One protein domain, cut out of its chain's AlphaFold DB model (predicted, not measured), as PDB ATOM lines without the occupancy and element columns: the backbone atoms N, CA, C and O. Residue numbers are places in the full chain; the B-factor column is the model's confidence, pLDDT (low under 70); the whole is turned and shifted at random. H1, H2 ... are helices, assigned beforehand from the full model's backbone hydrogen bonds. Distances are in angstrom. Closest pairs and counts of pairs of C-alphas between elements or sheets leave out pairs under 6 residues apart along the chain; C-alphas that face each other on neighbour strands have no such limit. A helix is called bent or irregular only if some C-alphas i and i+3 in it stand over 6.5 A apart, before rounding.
ATOM      1  N   LEU A  21      19.518 -43.825  -3.779       64.25
ATOM      2  CA  LEU A  21      20.753 -43.159  -3.369       64.25
ATOM      3  C   LEU A  21      21.975 -43.841  -4.007       64.25
ATOM      4  O   LEU A  21      22.158 -45.048  -3.835       64.25
ATOM      5  N   PRO A  22      22.828 -43.094  -4.734       64.19
ATOM      6  CA  PRO A  22      24.029 -43.659  -5.322       64.19
ATOM      7  C   PRO A  22      25.003 -44.063  -4.214       64.19
ATOM      8  O   PRO A  22      25.322 -43.270  -3.326       64.19
ATOM      9  N   ARG A  23      25.502 -45.300  -4.277       66.19
ATOM     10  CA  ARG A  23      26.538 -45.767  -3.351       66.19
ATOM     11  C   ARG A  23      27.813 -44.957  -3.552       66.19
ATOM     12  O   ARG A  23      28.276 -44.781  -4.681       66.19
ATOM     13  N   ARG A  24      28.404 -44.490  -2.451       72.31
ATOM     14  CA  ARG A  24      29.669 -43.753  -2.501       72.31
ATOM     15  C   ARG A  24      30.828 -44.710  -2.808       72.31
ATOM     16  O   ARG A  24      30.959 -45.727  -2.120       72.31
ATOM     17  N   PRO A  25      31.682 -44.400  -3.802       56.12
ATOM     18  CA  PRO A  25      32.906 -45.157  -4.035       56.12
ATOM     19  C   PRO A  25      33.760 -45.147  -2.759       56.12
ATOM     20  O   PRO A  25      33.822 -44.129  -2.076       56.12
ATOM     21  N   GLU A  26      34.403 -46.269  -2.429       68.94
ATOM     22  CA  GLU A  26      35.356 -46.424  -1.306       68.94
ATOM     23  C   GLU A  26      34.775 -46.486   0.121       68.94
ATOM     24  O   GLU A  26      35.512 -46.759   1.075       68.94
ATOM     25  N   ALA A  27      33.466 -46.304   0.306       78.38
ATOM     26  CA  ALA A  27      32.843 -46.496   1.610       78.38
ATOM     27  C   ALA A  27      32.707 -47.998   1.950       78.38
ATOM     28  O   ALA A  27      32.423 -48.841   1.095       78.38
ATOM     29  N   LYS A  28      32.959 -48.362   3.216       81.94
ATOM     30  CA  LYS A  28      32.852 -49.744   3.696       81.94
ATOM     31  C   LYS A  28      31.384 -50.171   3.650       81.94
ATOM     32  O   LYS A  28      30.577 -49.530   4.338       81.94
ATOM     33  N   PRO A  29      31.068 -51.282   2.964       82.38
ATOM     34  CA  PRO A  29      29.712 -51.781   2.930       82.38
ATOM     35  C   PRO A  29      29.256 -52.237   4.316       82.38
ATOM     36  O   PRO A  29      30.050 -52.740   5.126       82.38
ATOM     37  N   ILE A  30      27.974 -52.042   4.597       83.25
ATOM     38  CA  ILE A  30      27.341 -52.511   5.828       83.25
ATOM     39  C   ILE A  30      26.766 -53.903   5.559       83.25
ATOM     40  O   ILE A  30      26.144 -54.155   4.533       83.25
ATOM     41  N   GLU A  31      26.996 -54.839   6.475       83.44
ATOM     42  CA  GLU A  31      26.480 -56.198   6.324       83.44
ATOM     43  C   GLU A  31      24.951 -56.221   6.521       83.44
ATOM     44  O   GLU A  31      24.463 -55.588   7.464       83.44
ATOM     45  N   PRO A  32      24.186 -56.992   5.722       83.06
ATOM     46  CA  PRO A  32      22.720 -56.959   5.755       83.06
ATOM     47  C   PRO A  32      22.089 -57.225   7.125       83.06
ATOM     48  O   PRO A  32      21.107 -56.588   7.505       83.06
ATOM     49  N   HIS A  33      22.685 -58.117   7.920       85.06
ATOM     50  CA  HIS A  33      22.195 -58.430   9.266       85.06
ATOM     51  C   HIS A  33      22.282 -57.235  10.235       85.06
ATOM     52  O   HIS A  33      21.597 -57.220  11.257       85.06
ATOM     53  N   LYS A  34      23.081 -56.207   9.914       86.38
ATOM     54  CA  LYS A  34      23.242 -54.990  10.723       86.38
ATOM     55  C   LYS A  34      22.270 -53.881  10.344       86.38
ATOM     56  O   LYS A  34      22.164 -52.920  11.099       86.38
ATOM     57  N   PHE A  35      21.540 -53.981   9.230       87.44
ATOM     58  CA  PHE A  35      20.734 -52.870   8.705       87.44
ATOM     59  C   PHE A  35      19.694 -52.345   9.695       87.44
ATOM     60  O   PHE A  35      19.588 -51.134   9.880       87.44
ATOM     61  N   LYS A  36      18.945 -53.232  10.362       86.00
ATOM     62  CA  LYS A  36      17.886 -52.834  11.306       86.00
ATOM     63  C   LYS A  36      18.448 -52.041  12.490       86.00
ATOM     64  O   LYS A  36      17.956 -50.962  12.809       86.00
ATOM     65  N   GLU A  37      19.498 -52.556  13.120       87.12
ATOM     66  CA  GLU A  37      20.105 -51.916  14.289       87.12
ATOM     67  C   GLU A  37      20.954 -50.690  13.900       87.12
ATOM     68  O   GLU A  37      20.984 -49.701  14.633       87.12
ATOM     69  N   ALA A  38      21.583 -50.693  12.720       87.50
ATOM     70  CA  ALA A  38      22.278 -49.526  12.179       87.50
ATOM     71  C   ALA A  38      21.309 -48.359  11.942       87.50
ATOM     72  O   ALA A  38      21.620 -47.237  12.345       87.50
ATOM     73  N   ARG A  39      20.118 -48.623  11.382       87.62
ATOM     74  CA  ARG A  39      19.041 -47.627  11.229       87.62
ATOM     75  C   ARG A  39      18.613 -47.044  12.568       87.62
ATOM     76  O   ARG A  39      18.558 -45.828  12.725       87.62
ATOM     77  N   GLU A  40      18.376 -47.894  13.561       87.56
ATOM     78  CA  GLU A  40      17.978 -47.437  14.892       87.56
ATOM     79  C   GLU A  40      19.056 -46.559  15.550       87.56
ATOM     80  O   GLU A  40      18.760 -45.495  16.100       87.56
ATOM     81  N   LYS A  41      20.329 -46.965  15.469       89.12
ATOM     82  CA  LYS A  41      21.440 -46.172  16.013       89.12
ATOM     83  C   LYS A  41      21.649 -44.863  15.245       89.12
ATOM     84  O   LYS A  41      21.967 -43.857  15.881       89.12
ATOM     85  N   LEU A  42      21.435 -44.847  13.927       87.94
ATOM     86  CA  LEU A  42      21.472 -43.632  13.109       87.94
ATOM     87  C   LEU A  42      20.364 -42.655  13.510       87.94
ATOM     88  O   LEU A  42      20.642 -41.479  13.744       87.94
ATOM     89  N   ARG A  43      19.143 -43.155  13.713       88.00
ATOM     90  CA  ARG A  43      18.015 -42.356  14.202       88.00
ATOM     91  C   ARG A  43      18.318 -41.729  15.563       88.00
ATOM     92  O   ARG A  43      18.135 -40.529  15.747       88.00
ATOM     93  N   ARG A  44      18.863 -42.503  16.511       85.06
ATOM     94  CA  ARG A  44      19.291 -41.978  17.825       85.06
ATOM     95  C   ARG A  44      20.390 -40.921  17.706       85.06
ATOM     96  O   ARG A  44      20.415 -39.979  18.495       85.06
ATOM     97  N   TYR A  45      21.304 -41.075  16.749       86.94
ATOM     98  CA  TYR A  45      22.332 -40.073  16.482       86.94
ATOM     99  C   TYR A  45      21.722 -38.766  15.966       86.94
ATOM    100  O   TYR A  45      21.982 -37.717  16.555       86.94
ATOM    101  N   ARG A  46      20.835 -38.839  14.969       86.44
ATOM    102  CA  ARG A  46      20.101 -37.679  14.446       86.44
ATOM    103  C   ARG A  46      19.302 -36.960  15.526       86.44
ATOM    104  O   ARG A  46      19.428 -35.748  15.672       86.44
ATOM    105  N   MET A  47      18.540 -37.701  16.329       80.81
ATOM    106  CA  MET A  47      17.761 -37.127  17.430       80.81
ATOM    107  C   MET A  47      18.652 -36.417  18.451       80.81
ATOM    108  O   MET A  47      18.325 -35.323  18.895       80.81
ATOM    109  N   ALA A  48      19.809 -36.991  18.792       80.00
ATOM    110  CA  ALA A  48      20.739 -36.345  19.712       80.00
ATOM    111  C   ALA A  48      21.272 -35.008  19.167       80.00
ATOM    112  O   ALA A  48      21.483 -34.088  19.955       80.00
ATOM    113  N   VAL A  49      21.506 -34.900  17.851       78.50
ATOM    114  CA  VAL A  49      21.938 -33.644  17.212       78.50
ATOM    115  C   VAL A  49      20.815 -32.613  17.244       78.50
ATOM    116  O   VAL A  49      21.036 -31.510  17.731       78.50
ATOM    117  N   ILE A  50      19.599 -32.999  16.847       79.38
ATOM    118  CA  ILE A  50      18.424 -32.114  16.882       79.38
ATOM    119  C   ILE A  50      18.186 -31.575  18.296       79.38
ATOM    120  O   ILE A  50      17.991 -30.377  18.469       79.38
ATOM    121  N   LEU A  51      18.274 -32.425  19.322       71.56
ATOM    122  CA  LEU A  51      18.127 -32.004  20.720       71.56
ATOM    123  C   LEU A  51      19.235 -31.048  21.177       71.56
ATOM    124  O   LEU A  51      18.993 -30.196  22.028       71.56
ATOM    125  N   ARG A  52      20.450 -31.177  20.633       76.94
ATOM    126  CA  ARG A  52      21.545 -30.246  20.932       76.94
ATOM    127  C   ARG A  52      21.281 -28.879  20.309       76.94
ATOM    128  O   ARG A  52      21.491 -27.872  20.975       76.94
ATOM    129  N   ASP A  53      20.844 -28.854  19.058       62.06
ATOM    130  CA  ASP A  53      20.656 -27.611  18.314       62.06
ATOM    131  C   ASP A  53      19.355 -26.897  18.735       62.06
ATOM    132  O   ASP A  53      19.321 -25.674  18.791       62.06
ATOM    133  N   ALA A  54      18.327 -27.636  19.171       55.47
ATOM    134  CA  ALA A  54      17.118 -27.085  19.794       55.47
ATOM    135  C   ALA A  54      17.363 -26.496  21.197       55.47
ATOM    136  O   ALA A  54      16.604 -25.642  21.651       55.47
ATOM    137  N   PRO A 122      25.574 -36.119  24.658       75.62
ATOM    138  CA  PRO A 122      24.703 -37.141  24.075       75.62
ATOM    139  C   PRO A 122      24.985 -37.418  22.591       75.62
ATOM    140  O   PRO A 122      25.052 -38.580  22.202       75.62
ATOM    141  N   VAL A 123      25.273 -36.373  21.805       80.38
ATOM    142  CA  VAL A 123      25.678 -36.468  20.389       80.38
ATOM    143  C   VAL A 123      26.932 -37.323  20.208       80.38
ATOM    144  O   VAL A 123      26.952 -38.247  19.402       80.38
ATOM    145  N   MET A 124      27.984 -37.063  20.989       79.50
ATOM    146  CA  MET A 124      29.227 -37.837  20.909       79.50
ATOM    147  C   MET A 124      29.030 -39.282  21.372       79.50
ATOM    148  O   MET A 124      29.672 -40.194  20.847       79.50
ATOM    149  N   LYS A 125      28.146 -39.515  22.352       81.88
ATOM    150  CA  LYS A 125      27.805 -40.866  22.819       81.88
ATOM    151  C   LYS A 125      27.090 -41.666  21.730       81.88
ATOM    152  O   LYS A 125      27.507 -42.792  21.456       81.88
ATOM    153  N   SER A 126      26.061 -41.098  21.103       82.94
ATOM    154  CA  SER A 126      25.280 -41.770  20.059       82.94
ATOM    155  C   SER A 126      26.096 -41.983  18.782       82.94
ATOM    156  O   SER A 126      26.110 -43.099  18.262       82.94
ATOM    157  N   GLN A 127      26.887 -40.991  18.355       83.50
ATOM    158  CA  GLN A 127      27.809 -41.132  17.221       83.50
ATOM    159  C   GLN A 127      28.833 -42.251  17.464       83.50
ATOM    160  O   GLN A 127      29.029 -43.131  16.626       83.50
ATOM    161  N   LYS A 128      29.461 -42.274  18.650       82.75
ATOM    162  CA  LYS A 128      30.442 -43.309  19.017       82.75
ATOM    163  C   LYS A 128      29.810 -44.699  19.092       82.75
ATOM    164  O   LYS A 128      30.471 -45.674  18.738       82.75
ATOM    165  N   ALA A 129      28.566 -44.805  19.558       83.69
ATOM    166  CA  ALA A 129      27.838 -46.069  19.604       83.69
ATOM    167  C   ALA A 129      27.540 -46.609  18.197       83.69
ATOM    168  O   ALA A 129      27.743 -47.799  17.959       83.69
ATOM    169  N   LEU A 130      27.130 -45.740  17.265       85.62
ATOM    170  CA  LEU A 130      26.910 -46.100  15.863       85.62
ATOM    171  C   LEU A 130      28.209 -46.569  15.193       85.62
ATOM    172  O   LEU A 130      28.256 -47.671  14.656       85.62
ATOM    173  N   ILE A 131      29.293 -45.797  15.309       84.88
ATOM    174  CA  ILE A 131      30.604 -46.157  14.738       84.88
ATOM    175  C   ILE A 131      31.123 -47.479  15.319       84.88
ATOM    176  O   ILE A 131      31.642 -48.323  14.592       84.88
ATOM    177  N   ARG A 132      30.980 -47.691  16.635       85.06
ATOM    178  CA  ARG A 132      31.396 -48.947  17.275       85.06
ATOM    179  C   ARG A 132      30.626 -50.142  16.710       85.06
ATOM    180  O   ARG A 132      31.235 -51.181  16.492       85.06
ATOM    181  N   PHE A 133      29.327 -49.984  16.475       85.31
ATOM    182  CA  PHE A 133      28.472 -51.042  15.940       85.31
ATOM    183  C   PHE A 133      28.809 -51.405  14.487       85.31
ATOM    184  O   PHE A 133      28.894 -52.581  14.144       85.31
ATOM    185  N   LEU A 134      29.078 -50.403  13.646       83.88
ATOM    186  CA  LEU A 134      29.515 -50.613  12.258       83.88
ATOM    187  C   LEU A 134      30.952 -51.178  12.165       83.88
ATOM    188  O   LEU A 134      31.368 -51.731  11.135       83.88
ATOM    189  N   GLY A 135      31.704 -51.074  13.263       81.50
ATOM    190  CA  GLY A 135      33.096 -51.487  13.386       81.50
ATOM    191  C   GLY A 135      34.044 -50.560  12.624       81.50
ATOM    192  O   GLY A 135      33.636 -49.776  11.778       81.50
ATOM    193  N   SER A 136      35.349 -50.652  12.877       75.62
ATOM    194  CA  SER A 136      36.330 -49.886  12.095       75.62
ATOM    195  C   SER A 136      36.312 -50.297  10.616       75.62
ATOM    196  O   SER A 136      36.143 -51.486  10.300       75.62
ATOM    197  N   CYS A 137      36.532 -49.347   9.702       76.00
ATOM    198  CA  CYS A 137      36.791 -49.693   8.308       76.00
ATOM    199  C   CYS A 137      38.096 -50.500   8.187       76.00
ATOM    200  O   CYS A 137      39.059 -50.249   8.915       76.00
ATOM    201  N   LEU A 138      38.113 -51.506   7.303       64.00
ATOM    202  CA  LEU A 138      39.248 -52.430   7.130       64.00
ATOM    203  C   LEU A 138      40.511 -51.747   6.573       64.00
ATOM    204  O   LEU A 138      41.597 -52.315   6.664       64.00
ATOM    205  N   GLY A 139      40.369 -50.539   6.024       67.62
ATOM    206  CA  GLY A 139      41.467 -49.718   5.523       67.62
ATOM    207  C   GLY A 139      42.232 -48.987   6.631       67.62
ATOM    208  O   GLY A 139      42.702 -49.579   7.605       67.62
ATOM    209  N   ASP A 140      42.373 -47.672   6.470       66.19
ATOM    210  CA  ASP A 140      43.272 -46.840   7.275       66.19
ATOM    211  C   ASP A 140      42.929 -46.781   8.765       66.19
ATOM    212  O   ASP A 140      43.834 -46.765   9.600       66.19
ATOM    213  N   CYS A 141      41.646 -46.780   9.140       79.38
ATOM    214  CA  CYS A 141      41.267 -46.580  10.539       79.38
ATOM    215  C   CYS A 141      41.641 -47.770  11.429       79.38
ATOM    216  O   CYS A 141      42.178 -47.567  12.520       79.38
ATOM    217  N   ARG A 142      41.415 -49.007  10.958       74.00
ATOM    218  CA  ARG A 142      41.803 -50.218  11.701       74.00
ATOM    219  C   ARG A 142      43.323 -50.341  11.798       74.00
ATOM    220  O   ARG A 142      43.828 -50.598  12.888       74.00
ATOM    221  N   LYS A 143      44.047 -50.098  10.698       77.25
ATOM    222  CA  LYS A 143      45.521 -50.164  10.666       77.25
ATOM    223  C   LYS A 143      46.168 -49.121  11.577       77.25
ATOM    224  O   LYS A 143      47.083 -49.445  12.326       77.25
ATOM    225  N   ARG A 144      45.663 -47.884  11.566       73.50
ATOM    226  CA  ARG A 144      46.203 -46.771  12.366       73.50
ATOM    227  C   ARG A 144      45.668 -46.734  13.806       73.50
ATOM    228  O   ARG A 144      46.040 -45.839  14.554       73.50
ATOM    229  N   LYS A 145      44.795 -47.675  14.203       75.75
ATOM    230  CA  LYS A 145      44.106 -47.705  15.513       75.75
ATOM    231  C   LYS A 145      43.409 -46.374  15.863       75.75
ATOM    232  O   LYS A 145      43.334 -45.989  17.030       75.75
ATOM    233  N   VAL A 146      42.884 -45.671  14.858       73.38
ATOM    234  CA  VAL A 146      42.182 -44.383  15.017       73.38
ATOM    235  C   VAL A 146      40.666 -44.555  14.915       73.38
ATOM    236  O   VAL A 146      40.165 -45.532  14.354       73.38
ATOM    237  N   LYS A 147      39.910 -43.591  15.456       74.06
ATOM    238  CA  LYS A 147      38.442 -43.584  15.360       74.06
ATOM    239  C   LYS A 147      38.011 -43.486  13.893       74.06
ATOM    240  O   LYS A 147      38.502 -42.630  13.166       74.06
ATOM    241  N   CYS A 148      37.087 -44.353  13.486       79.94
ATOM    242  CA  CYS A 148      36.553 -44.368  12.129       79.94
ATOM    243  C   CYS A 148      35.444 -43.312  11.992       79.94
ATOM    244  O   CYS A 148      34.486 -43.378  12.761       79.94
ATOM    245  N   PRO A 149      35.550 -42.331  11.078       80.75
ATOM    246  CA  PRO A 149      34.460 -41.395  10.822       80.75
ATOM    247  C   PRO A 149      33.276 -42.109  10.156       80.75
ATOM    248  O   PRO A 149      33.458 -43.096   9.438       80.75
ATOM    249  N   LEU A 150      32.063 -41.584  10.352       80.94
ATOM    250  CA  LEU A 150      30.844 -42.141   9.750       80.94
ATOM    251  C   LEU A 150      30.896 -42.135   8.222       80.94
ATOM    252  O   LEU A 150      30.424 -43.072   7.590       80.94
ATOM    253  N   SER A 151      31.565 -41.142   7.630       80.19
ATOM    254  CA  SER A 151      31.754 -41.049   6.181       80.19
ATOM    255  C   SER A 151      32.454 -42.260   5.553       80.19
ATOM    256  O   SER A 151      32.334 -42.452   4.350       80.19
ATOM    257  N   HIS A 152      33.207 -43.055   6.323       81.56
ATOM    258  CA  HIS A 152      33.861 -44.268   5.813       81.56
ATOM    259  C   HIS A 152      32.907 -45.460   5.685       81.56
ATOM    260  O   HIS A 152      33.342 -46.517   5.243       81.56
ATOM    261  N   HIS A 153      31.645 -45.326   6.092       83.00
ATOM    262  CA  HIS A 153      30.626 -46.365   5.978       83.00
ATOM    263  C   HIS A 153      29.603 -45.991   4.913       83.00
ATOM    264  O   HIS A 153      29.208 -44.824   4.820       83.00
ATOM    265  N   SER A 154      29.170 -46.980   4.133       85.12
ATOM    266  CA  SER A 154      28.105 -46.841   3.141       85.12
ATOM    267  C   SER A 154      26.759 -46.849   3.854       85.12
ATOM    268  O   SER A 154      26.102 -47.880   3.962       85.12
ATOM    269  N   LEU A 155      26.370 -45.709   4.431       85.50
ATOM    270  CA  LEU A 155      25.078 -45.567   5.110       85.50
ATOM    271  C   LEU A 155      23.905 -45.836   4.160       85.50
ATOM    272  O   LEU A 155      22.839 -46.221   4.620       85.50
ATOM    273  N   GLU A 156      24.113 -45.686   2.854       86.19
ATOM    274  CA  GLU A 156      23.151 -45.988   1.799       86.19
ATOM    275  C   GLU A 156      22.736 -47.472   1.809       86.19
ATOM    276  O   GLU A 156      21.582 -47.776   1.515       86.19
ATOM    277  N   ASP A 157      23.622 -48.378   2.241       84.25
ATOM    278  CA  ASP A 157      23.347 -49.819   2.302       84.25
ATOM    279  C   ASP A 157      22.238 -50.160   3.307       84.25
ATOM    280  O   ASP A 157      21.533 -51.148   3.141       84.25
ATOM    281  N   ILE A 158      22.022 -49.348   4.351       84.50
ATOM    282  CA  ILE A 158      20.976 -49.645   5.350       84.50
ATOM    283  C   ILE A 158      19.555 -49.480   4.792       84.50
ATOM    284  O   ILE A 158      18.590 -49.867   5.461       84.50
ATOM    285  N   LEU A 159      19.445 -48.880   3.602       82.81
ATOM    286  CA  LEU A 159      18.217 -48.727   2.826       82.81
ATOM    287  C   LEU A 159      17.997 -49.903   1.864       82.81
ATOM    288  O   LEU A 159      16.966 -49.963   1.200       82.81
ATOM    289  N   ASP A 160      18.914 -50.866   1.795       74.50
ATOM    290  CA  ASP A 160      18.661 -52.098   1.059       74.50
ATOM    291  C   ASP A 160      17.670 -52.974   1.853       74.50
ATOM    292  O   ASP A 160      17.895 -53.348   3.009       74.50
ATOM    293  N   GLY A 161      16.532 -53.299   1.235       68.94
ATOM    294  CA  GLY A 161      15.440 -54.070   1.846       68.94
ATOM    295  C   GLY A 161      14.312 -53.202   2.419       68.94
ATOM    296  O   GLY A 161      14.094 -52.075   1.985       68.94
ATOM    297  N   ASN A 162      13.555 -53.733   3.387       73.19
ATOM    298  CA  ASN A 162      12.384 -53.043   3.948       73.19
ATOM    299  C   ASN A 162      12.805 -51.864   4.843       73.19
ATOM    300  O   ASN A 162      13.236 -52.062   5.992       73.19
ATOM    301  N   HIS A 163      12.647 -50.647   4.331       77.12
ATOM    302  CA  HIS A 163      12.895 -49.389   5.031       77.12
ATOM    303  C   HIS A 163      11.703 -48.428   4.893       77.12
ATOM    304  O   HIS A 163      10.880 -48.573   3.994       77.12
ATOM    305  N   ASP A 164      11.584 -47.496   5.840       80.69
ATOM    306  CA  ASP A 164      10.575 -46.432   5.872       80.69
ATOM    307  C   ASP A 164      11.158 -45.108   5.339       80.69
ATOM    308  O   ASP A 164      12.377 -44.930   5.287       80.69
ATOM    309  N   GLU A 165      10.297 -44.146   4.991       81.38
ATOM    310  CA  GLU A 165      10.703 -42.801   4.531       81.38
ATOM    311  C   GLU A 165      11.594 -42.074   5.554       81.38
ATOM    312  O   GLU A 165      12.495 -41.300   5.211       81.38
ATOM    313  N   GLN A 166      11.383 -42.369   6.838       80.06
ATOM    314  CA  GLN A 166      12.207 -41.844   7.916       80.06
ATOM    315  C   GLN A 166      13.653 -42.348   7.820       80.06
ATOM    316  O   GLN A 166      14.577 -41.571   8.059       80.06
ATOM    317  N   SER A 167      13.873 -43.612   7.444       82.94
ATOM    318  CA  SER A 167      15.221 -44.151   7.230       82.94
ATOM    319  C   SER A 167      15.938 -43.439   6.084       82.94
ATOM    320  O   SER A 167      17.111 -43.100   6.235       82.94
ATOM    321  N   GLU A 168      15.252 -43.160   4.967       82.50
ATOM    322  CA  GLU A 168      15.836 -42.394   3.851       82.50
ATOM    323  C   GLU A 168      16.252 -40.993   4.317       82.50
ATOM    324  O   GLU A 168      17.378 -40.552   4.073       82.50
ATOM    325  N   SER A 169      15.370 -40.328   5.065       83.19
ATOM    326  CA  SER A 169      15.617 -38.999   5.627       83.19
ATOM    327  C   SER A 169      16.796 -38.988   6.609       83.19
ATOM    328  O   SER A 169      17.581 -38.039   6.631       83.19
ATOM    329  N   ASP A 170      16.930 -40.031   7.434       85.50
ATOM    330  CA  ASP A 170      18.021 -40.175   8.404       85.50
ATOM    331  C   ASP A 170      19.376 -40.359   7.697       85.50
ATOM    332  O   ASP A 170      20.373 -39.759   8.110       85.50
ATOM    333  N   VAL A 171      19.414 -41.136   6.607       84.94
ATOM    334  CA  VAL A 171      20.616 -41.321   5.776       84.94
ATOM    335  C   VAL A 171      20.992 -40.029   5.060       84.94
ATOM    336  O   VAL A 171      22.144 -39.603   5.150       84.94
ATOM    337  N   GLN A 172      20.036 -39.364   4.407       85.50
ATOM    338  CA  GLN A 172      20.282 -38.097   3.710       85.50
ATOM    339  C   GLN A 172      20.826 -37.021   4.656       85.50
ATOM    340  O   GLN A 172      21.820 -36.365   4.340       85.50
ATOM    341  N   TRP A 173      20.227 -36.887   5.843       89.62
ATOM    342  CA  TRP A 173      20.711 -35.971   6.872       89.62
ATOM    343  C   TRP A 173      22.155 -36.279   7.281       89.62
ATOM    344  O   TRP A 173      22.974 -35.368   7.343       89.62
ATOM    345  N   ALA A 174      22.492 -37.546   7.532       85.00
ATOM    346  CA  ALA A 174      23.830 -37.910   7.993       85.00
ATOM    347  C   ALA A 174      24.910 -37.621   6.940       85.00
ATOM    348  O   ALA A 174      26.006 -37.174   7.286       85.00
ATOM    349  N   LEU A 175      24.593 -37.837   5.661       82.62
ATOM    350  CA  LEU A 175      25.484 -37.523   4.543       82.62
ATOM    351  C   LEU A 175      25.706 -36.010   4.392       82.62
ATOM    352  O   LEU A 175      26.843 -35.582   4.184       82.62
ATOM    353  N   ALA A 176      24.654 -35.203   4.546       82.56
ATOM    354  CA  ALA A 176      24.753 -33.744   4.521       82.56
ATOM    355  C   ALA A 176      25.536 -33.204   5.733       82.56
ATOM    356  O   ALA A 176      26.509 -32.470   5.570       82.56
ATOM    357  N   TYR A 177      25.186 -33.651   6.940       80.62
ATOM    358  CA  TYR A 177      25.775 -33.184   8.196       80.62
ATOM    359  C   TYR A 177      27.282 -33.479   8.301       80.62
ATOM    360  O   TYR A 177      28.062 -32.626   8.719       80.62
ATOM    361  N   GLU A 178      27.734 -34.666   7.881       71.31
ATOM    362  CA  GLU A 178      29.171 -34.997   7.854       71.31
ATOM    363  C   GLU A 178      29.930 -34.220   6.762       71.31
ATOM    364  O   GLU A 178      31.124 -33.949   6.915       71.31
ATOM    365  N   SER A 179      29.254 -33.827   5.677       67.25
ATOM    366  CA  SER A 179      29.841 -32.983   4.629       67.25
ATOM    367  C   SER A 179      30.028 -31.542   5.117       67.25
ATOM    368  O   SER A 179      31.096 -30.964   4.921       67.25
ATOM    369  N   GLU A 180      29.053 -30.988   5.841       62.50
ATOM    370  CA  GLU A 180      29.146 -29.667   6.481       62.50
ATOM    371  C   GLU A 180      30.184 -29.639   7.614       62.50
ATOM    372  O   GLU A 180      30.973 -28.695   7.728       62.50
ATOM    373  N   ALA A 181      30.265 -30.710   8.410       57.81
ATOM    374  CA  ALA A 181      31.271 -30.853   9.462       57.81
ATOM    375  C   ALA A 181      32.707 -30.895   8.906       57.81
ATOM    376  O   ALA A 181      33.635 -30.428   9.564       57.81
ATOM    377  N   LYS A 182      32.898 -31.413   7.686       52.34
ATOM    378  CA  LYS A 182      34.179 -31.344   6.964       52.34
ATOM    379  C   LYS A 182      34.380 -30.013   6.231       52.34
ATOM    380  O   LYS A 182      35.520 -29.602   6.050       52.34
TER     381      LYS A 182
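AT A GLANCE: This is residues 21 to 54 and 122 to 182 of the 402 residues of a protein of Pseudogymnoascus sp. VKM F-3775 (UniProt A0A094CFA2). Two helices, H1 and H2, lie side by side running opposite ways, and H5 crosses H1 steeply, with the short H4 packed on both H1 and H5. The tiny H3 touches no helix and lies off to one side, in the stretch between H2 and H4. The printed part has 95 residues with five named helices, H1 to H5 in chain order, and no named strand; the class is all helix. It is compact, with a radius of gyration of the C-alphas of 12.7 A, and spans 37 by 30 by 22 A.

IN THESE COORDINATES: Find C-alpha 32 at (22.720, -56.959, 5.755); from there H1 runs 33.5 A to residue 54, with a kink of 29 degrees near residue 39. H1 is irregular: C-alphas 33 and 36 are 7.4 A apart. H2 is residues 122 to 134, 18.6 A; H3 is 140 to 143, 5.3 A; H4 is 155 to 159, 7.9 A. H5 runs 26.2 A from residue 165 to C-alpha 182 at (34.179, -31.344, 6.964).

HOW THE PARTS SIT: Start at the hub, H1. H2 touches it at a shallow tilt of 14 degrees, opposite ways; their closest C-alphas, Tyr 45 and Ser 126, are 4.9 A apart. With residues 39 to 46 alone H1 touches H5, at a steep tilt of 63 degrees, the same way; look at C-alphas 43 and 170, the closest, 6.2 A apart. With residues 32 to 39 alone it touches H4, closest at C-alphas 35 and 158, 4.7 A. H4 also touches H5, closest at C-alphas 155 and 171, 6.2 A. H2 and H5 are apart. Every O i to N i+4 pair is within hydrogen-bond range in H2 and H5, against 17 of 19 in H1 and 0 of 1 in H4, where 2 of 2 O i to N i+3 pairs are; H3 is too short for an i+4 pair.

THE WHOLE: The farthest C-alphas, Ala 54 and Lys 143, are 37.7 A apart. Residues 55 to 121 are not printed; the gap across this cut is 13.3 A. The link from H3 to H4 is long. Mean pLDDT of the printed part is 78.8; look for values under 70 at, among others, residues 138 to 140 and 179 to 182.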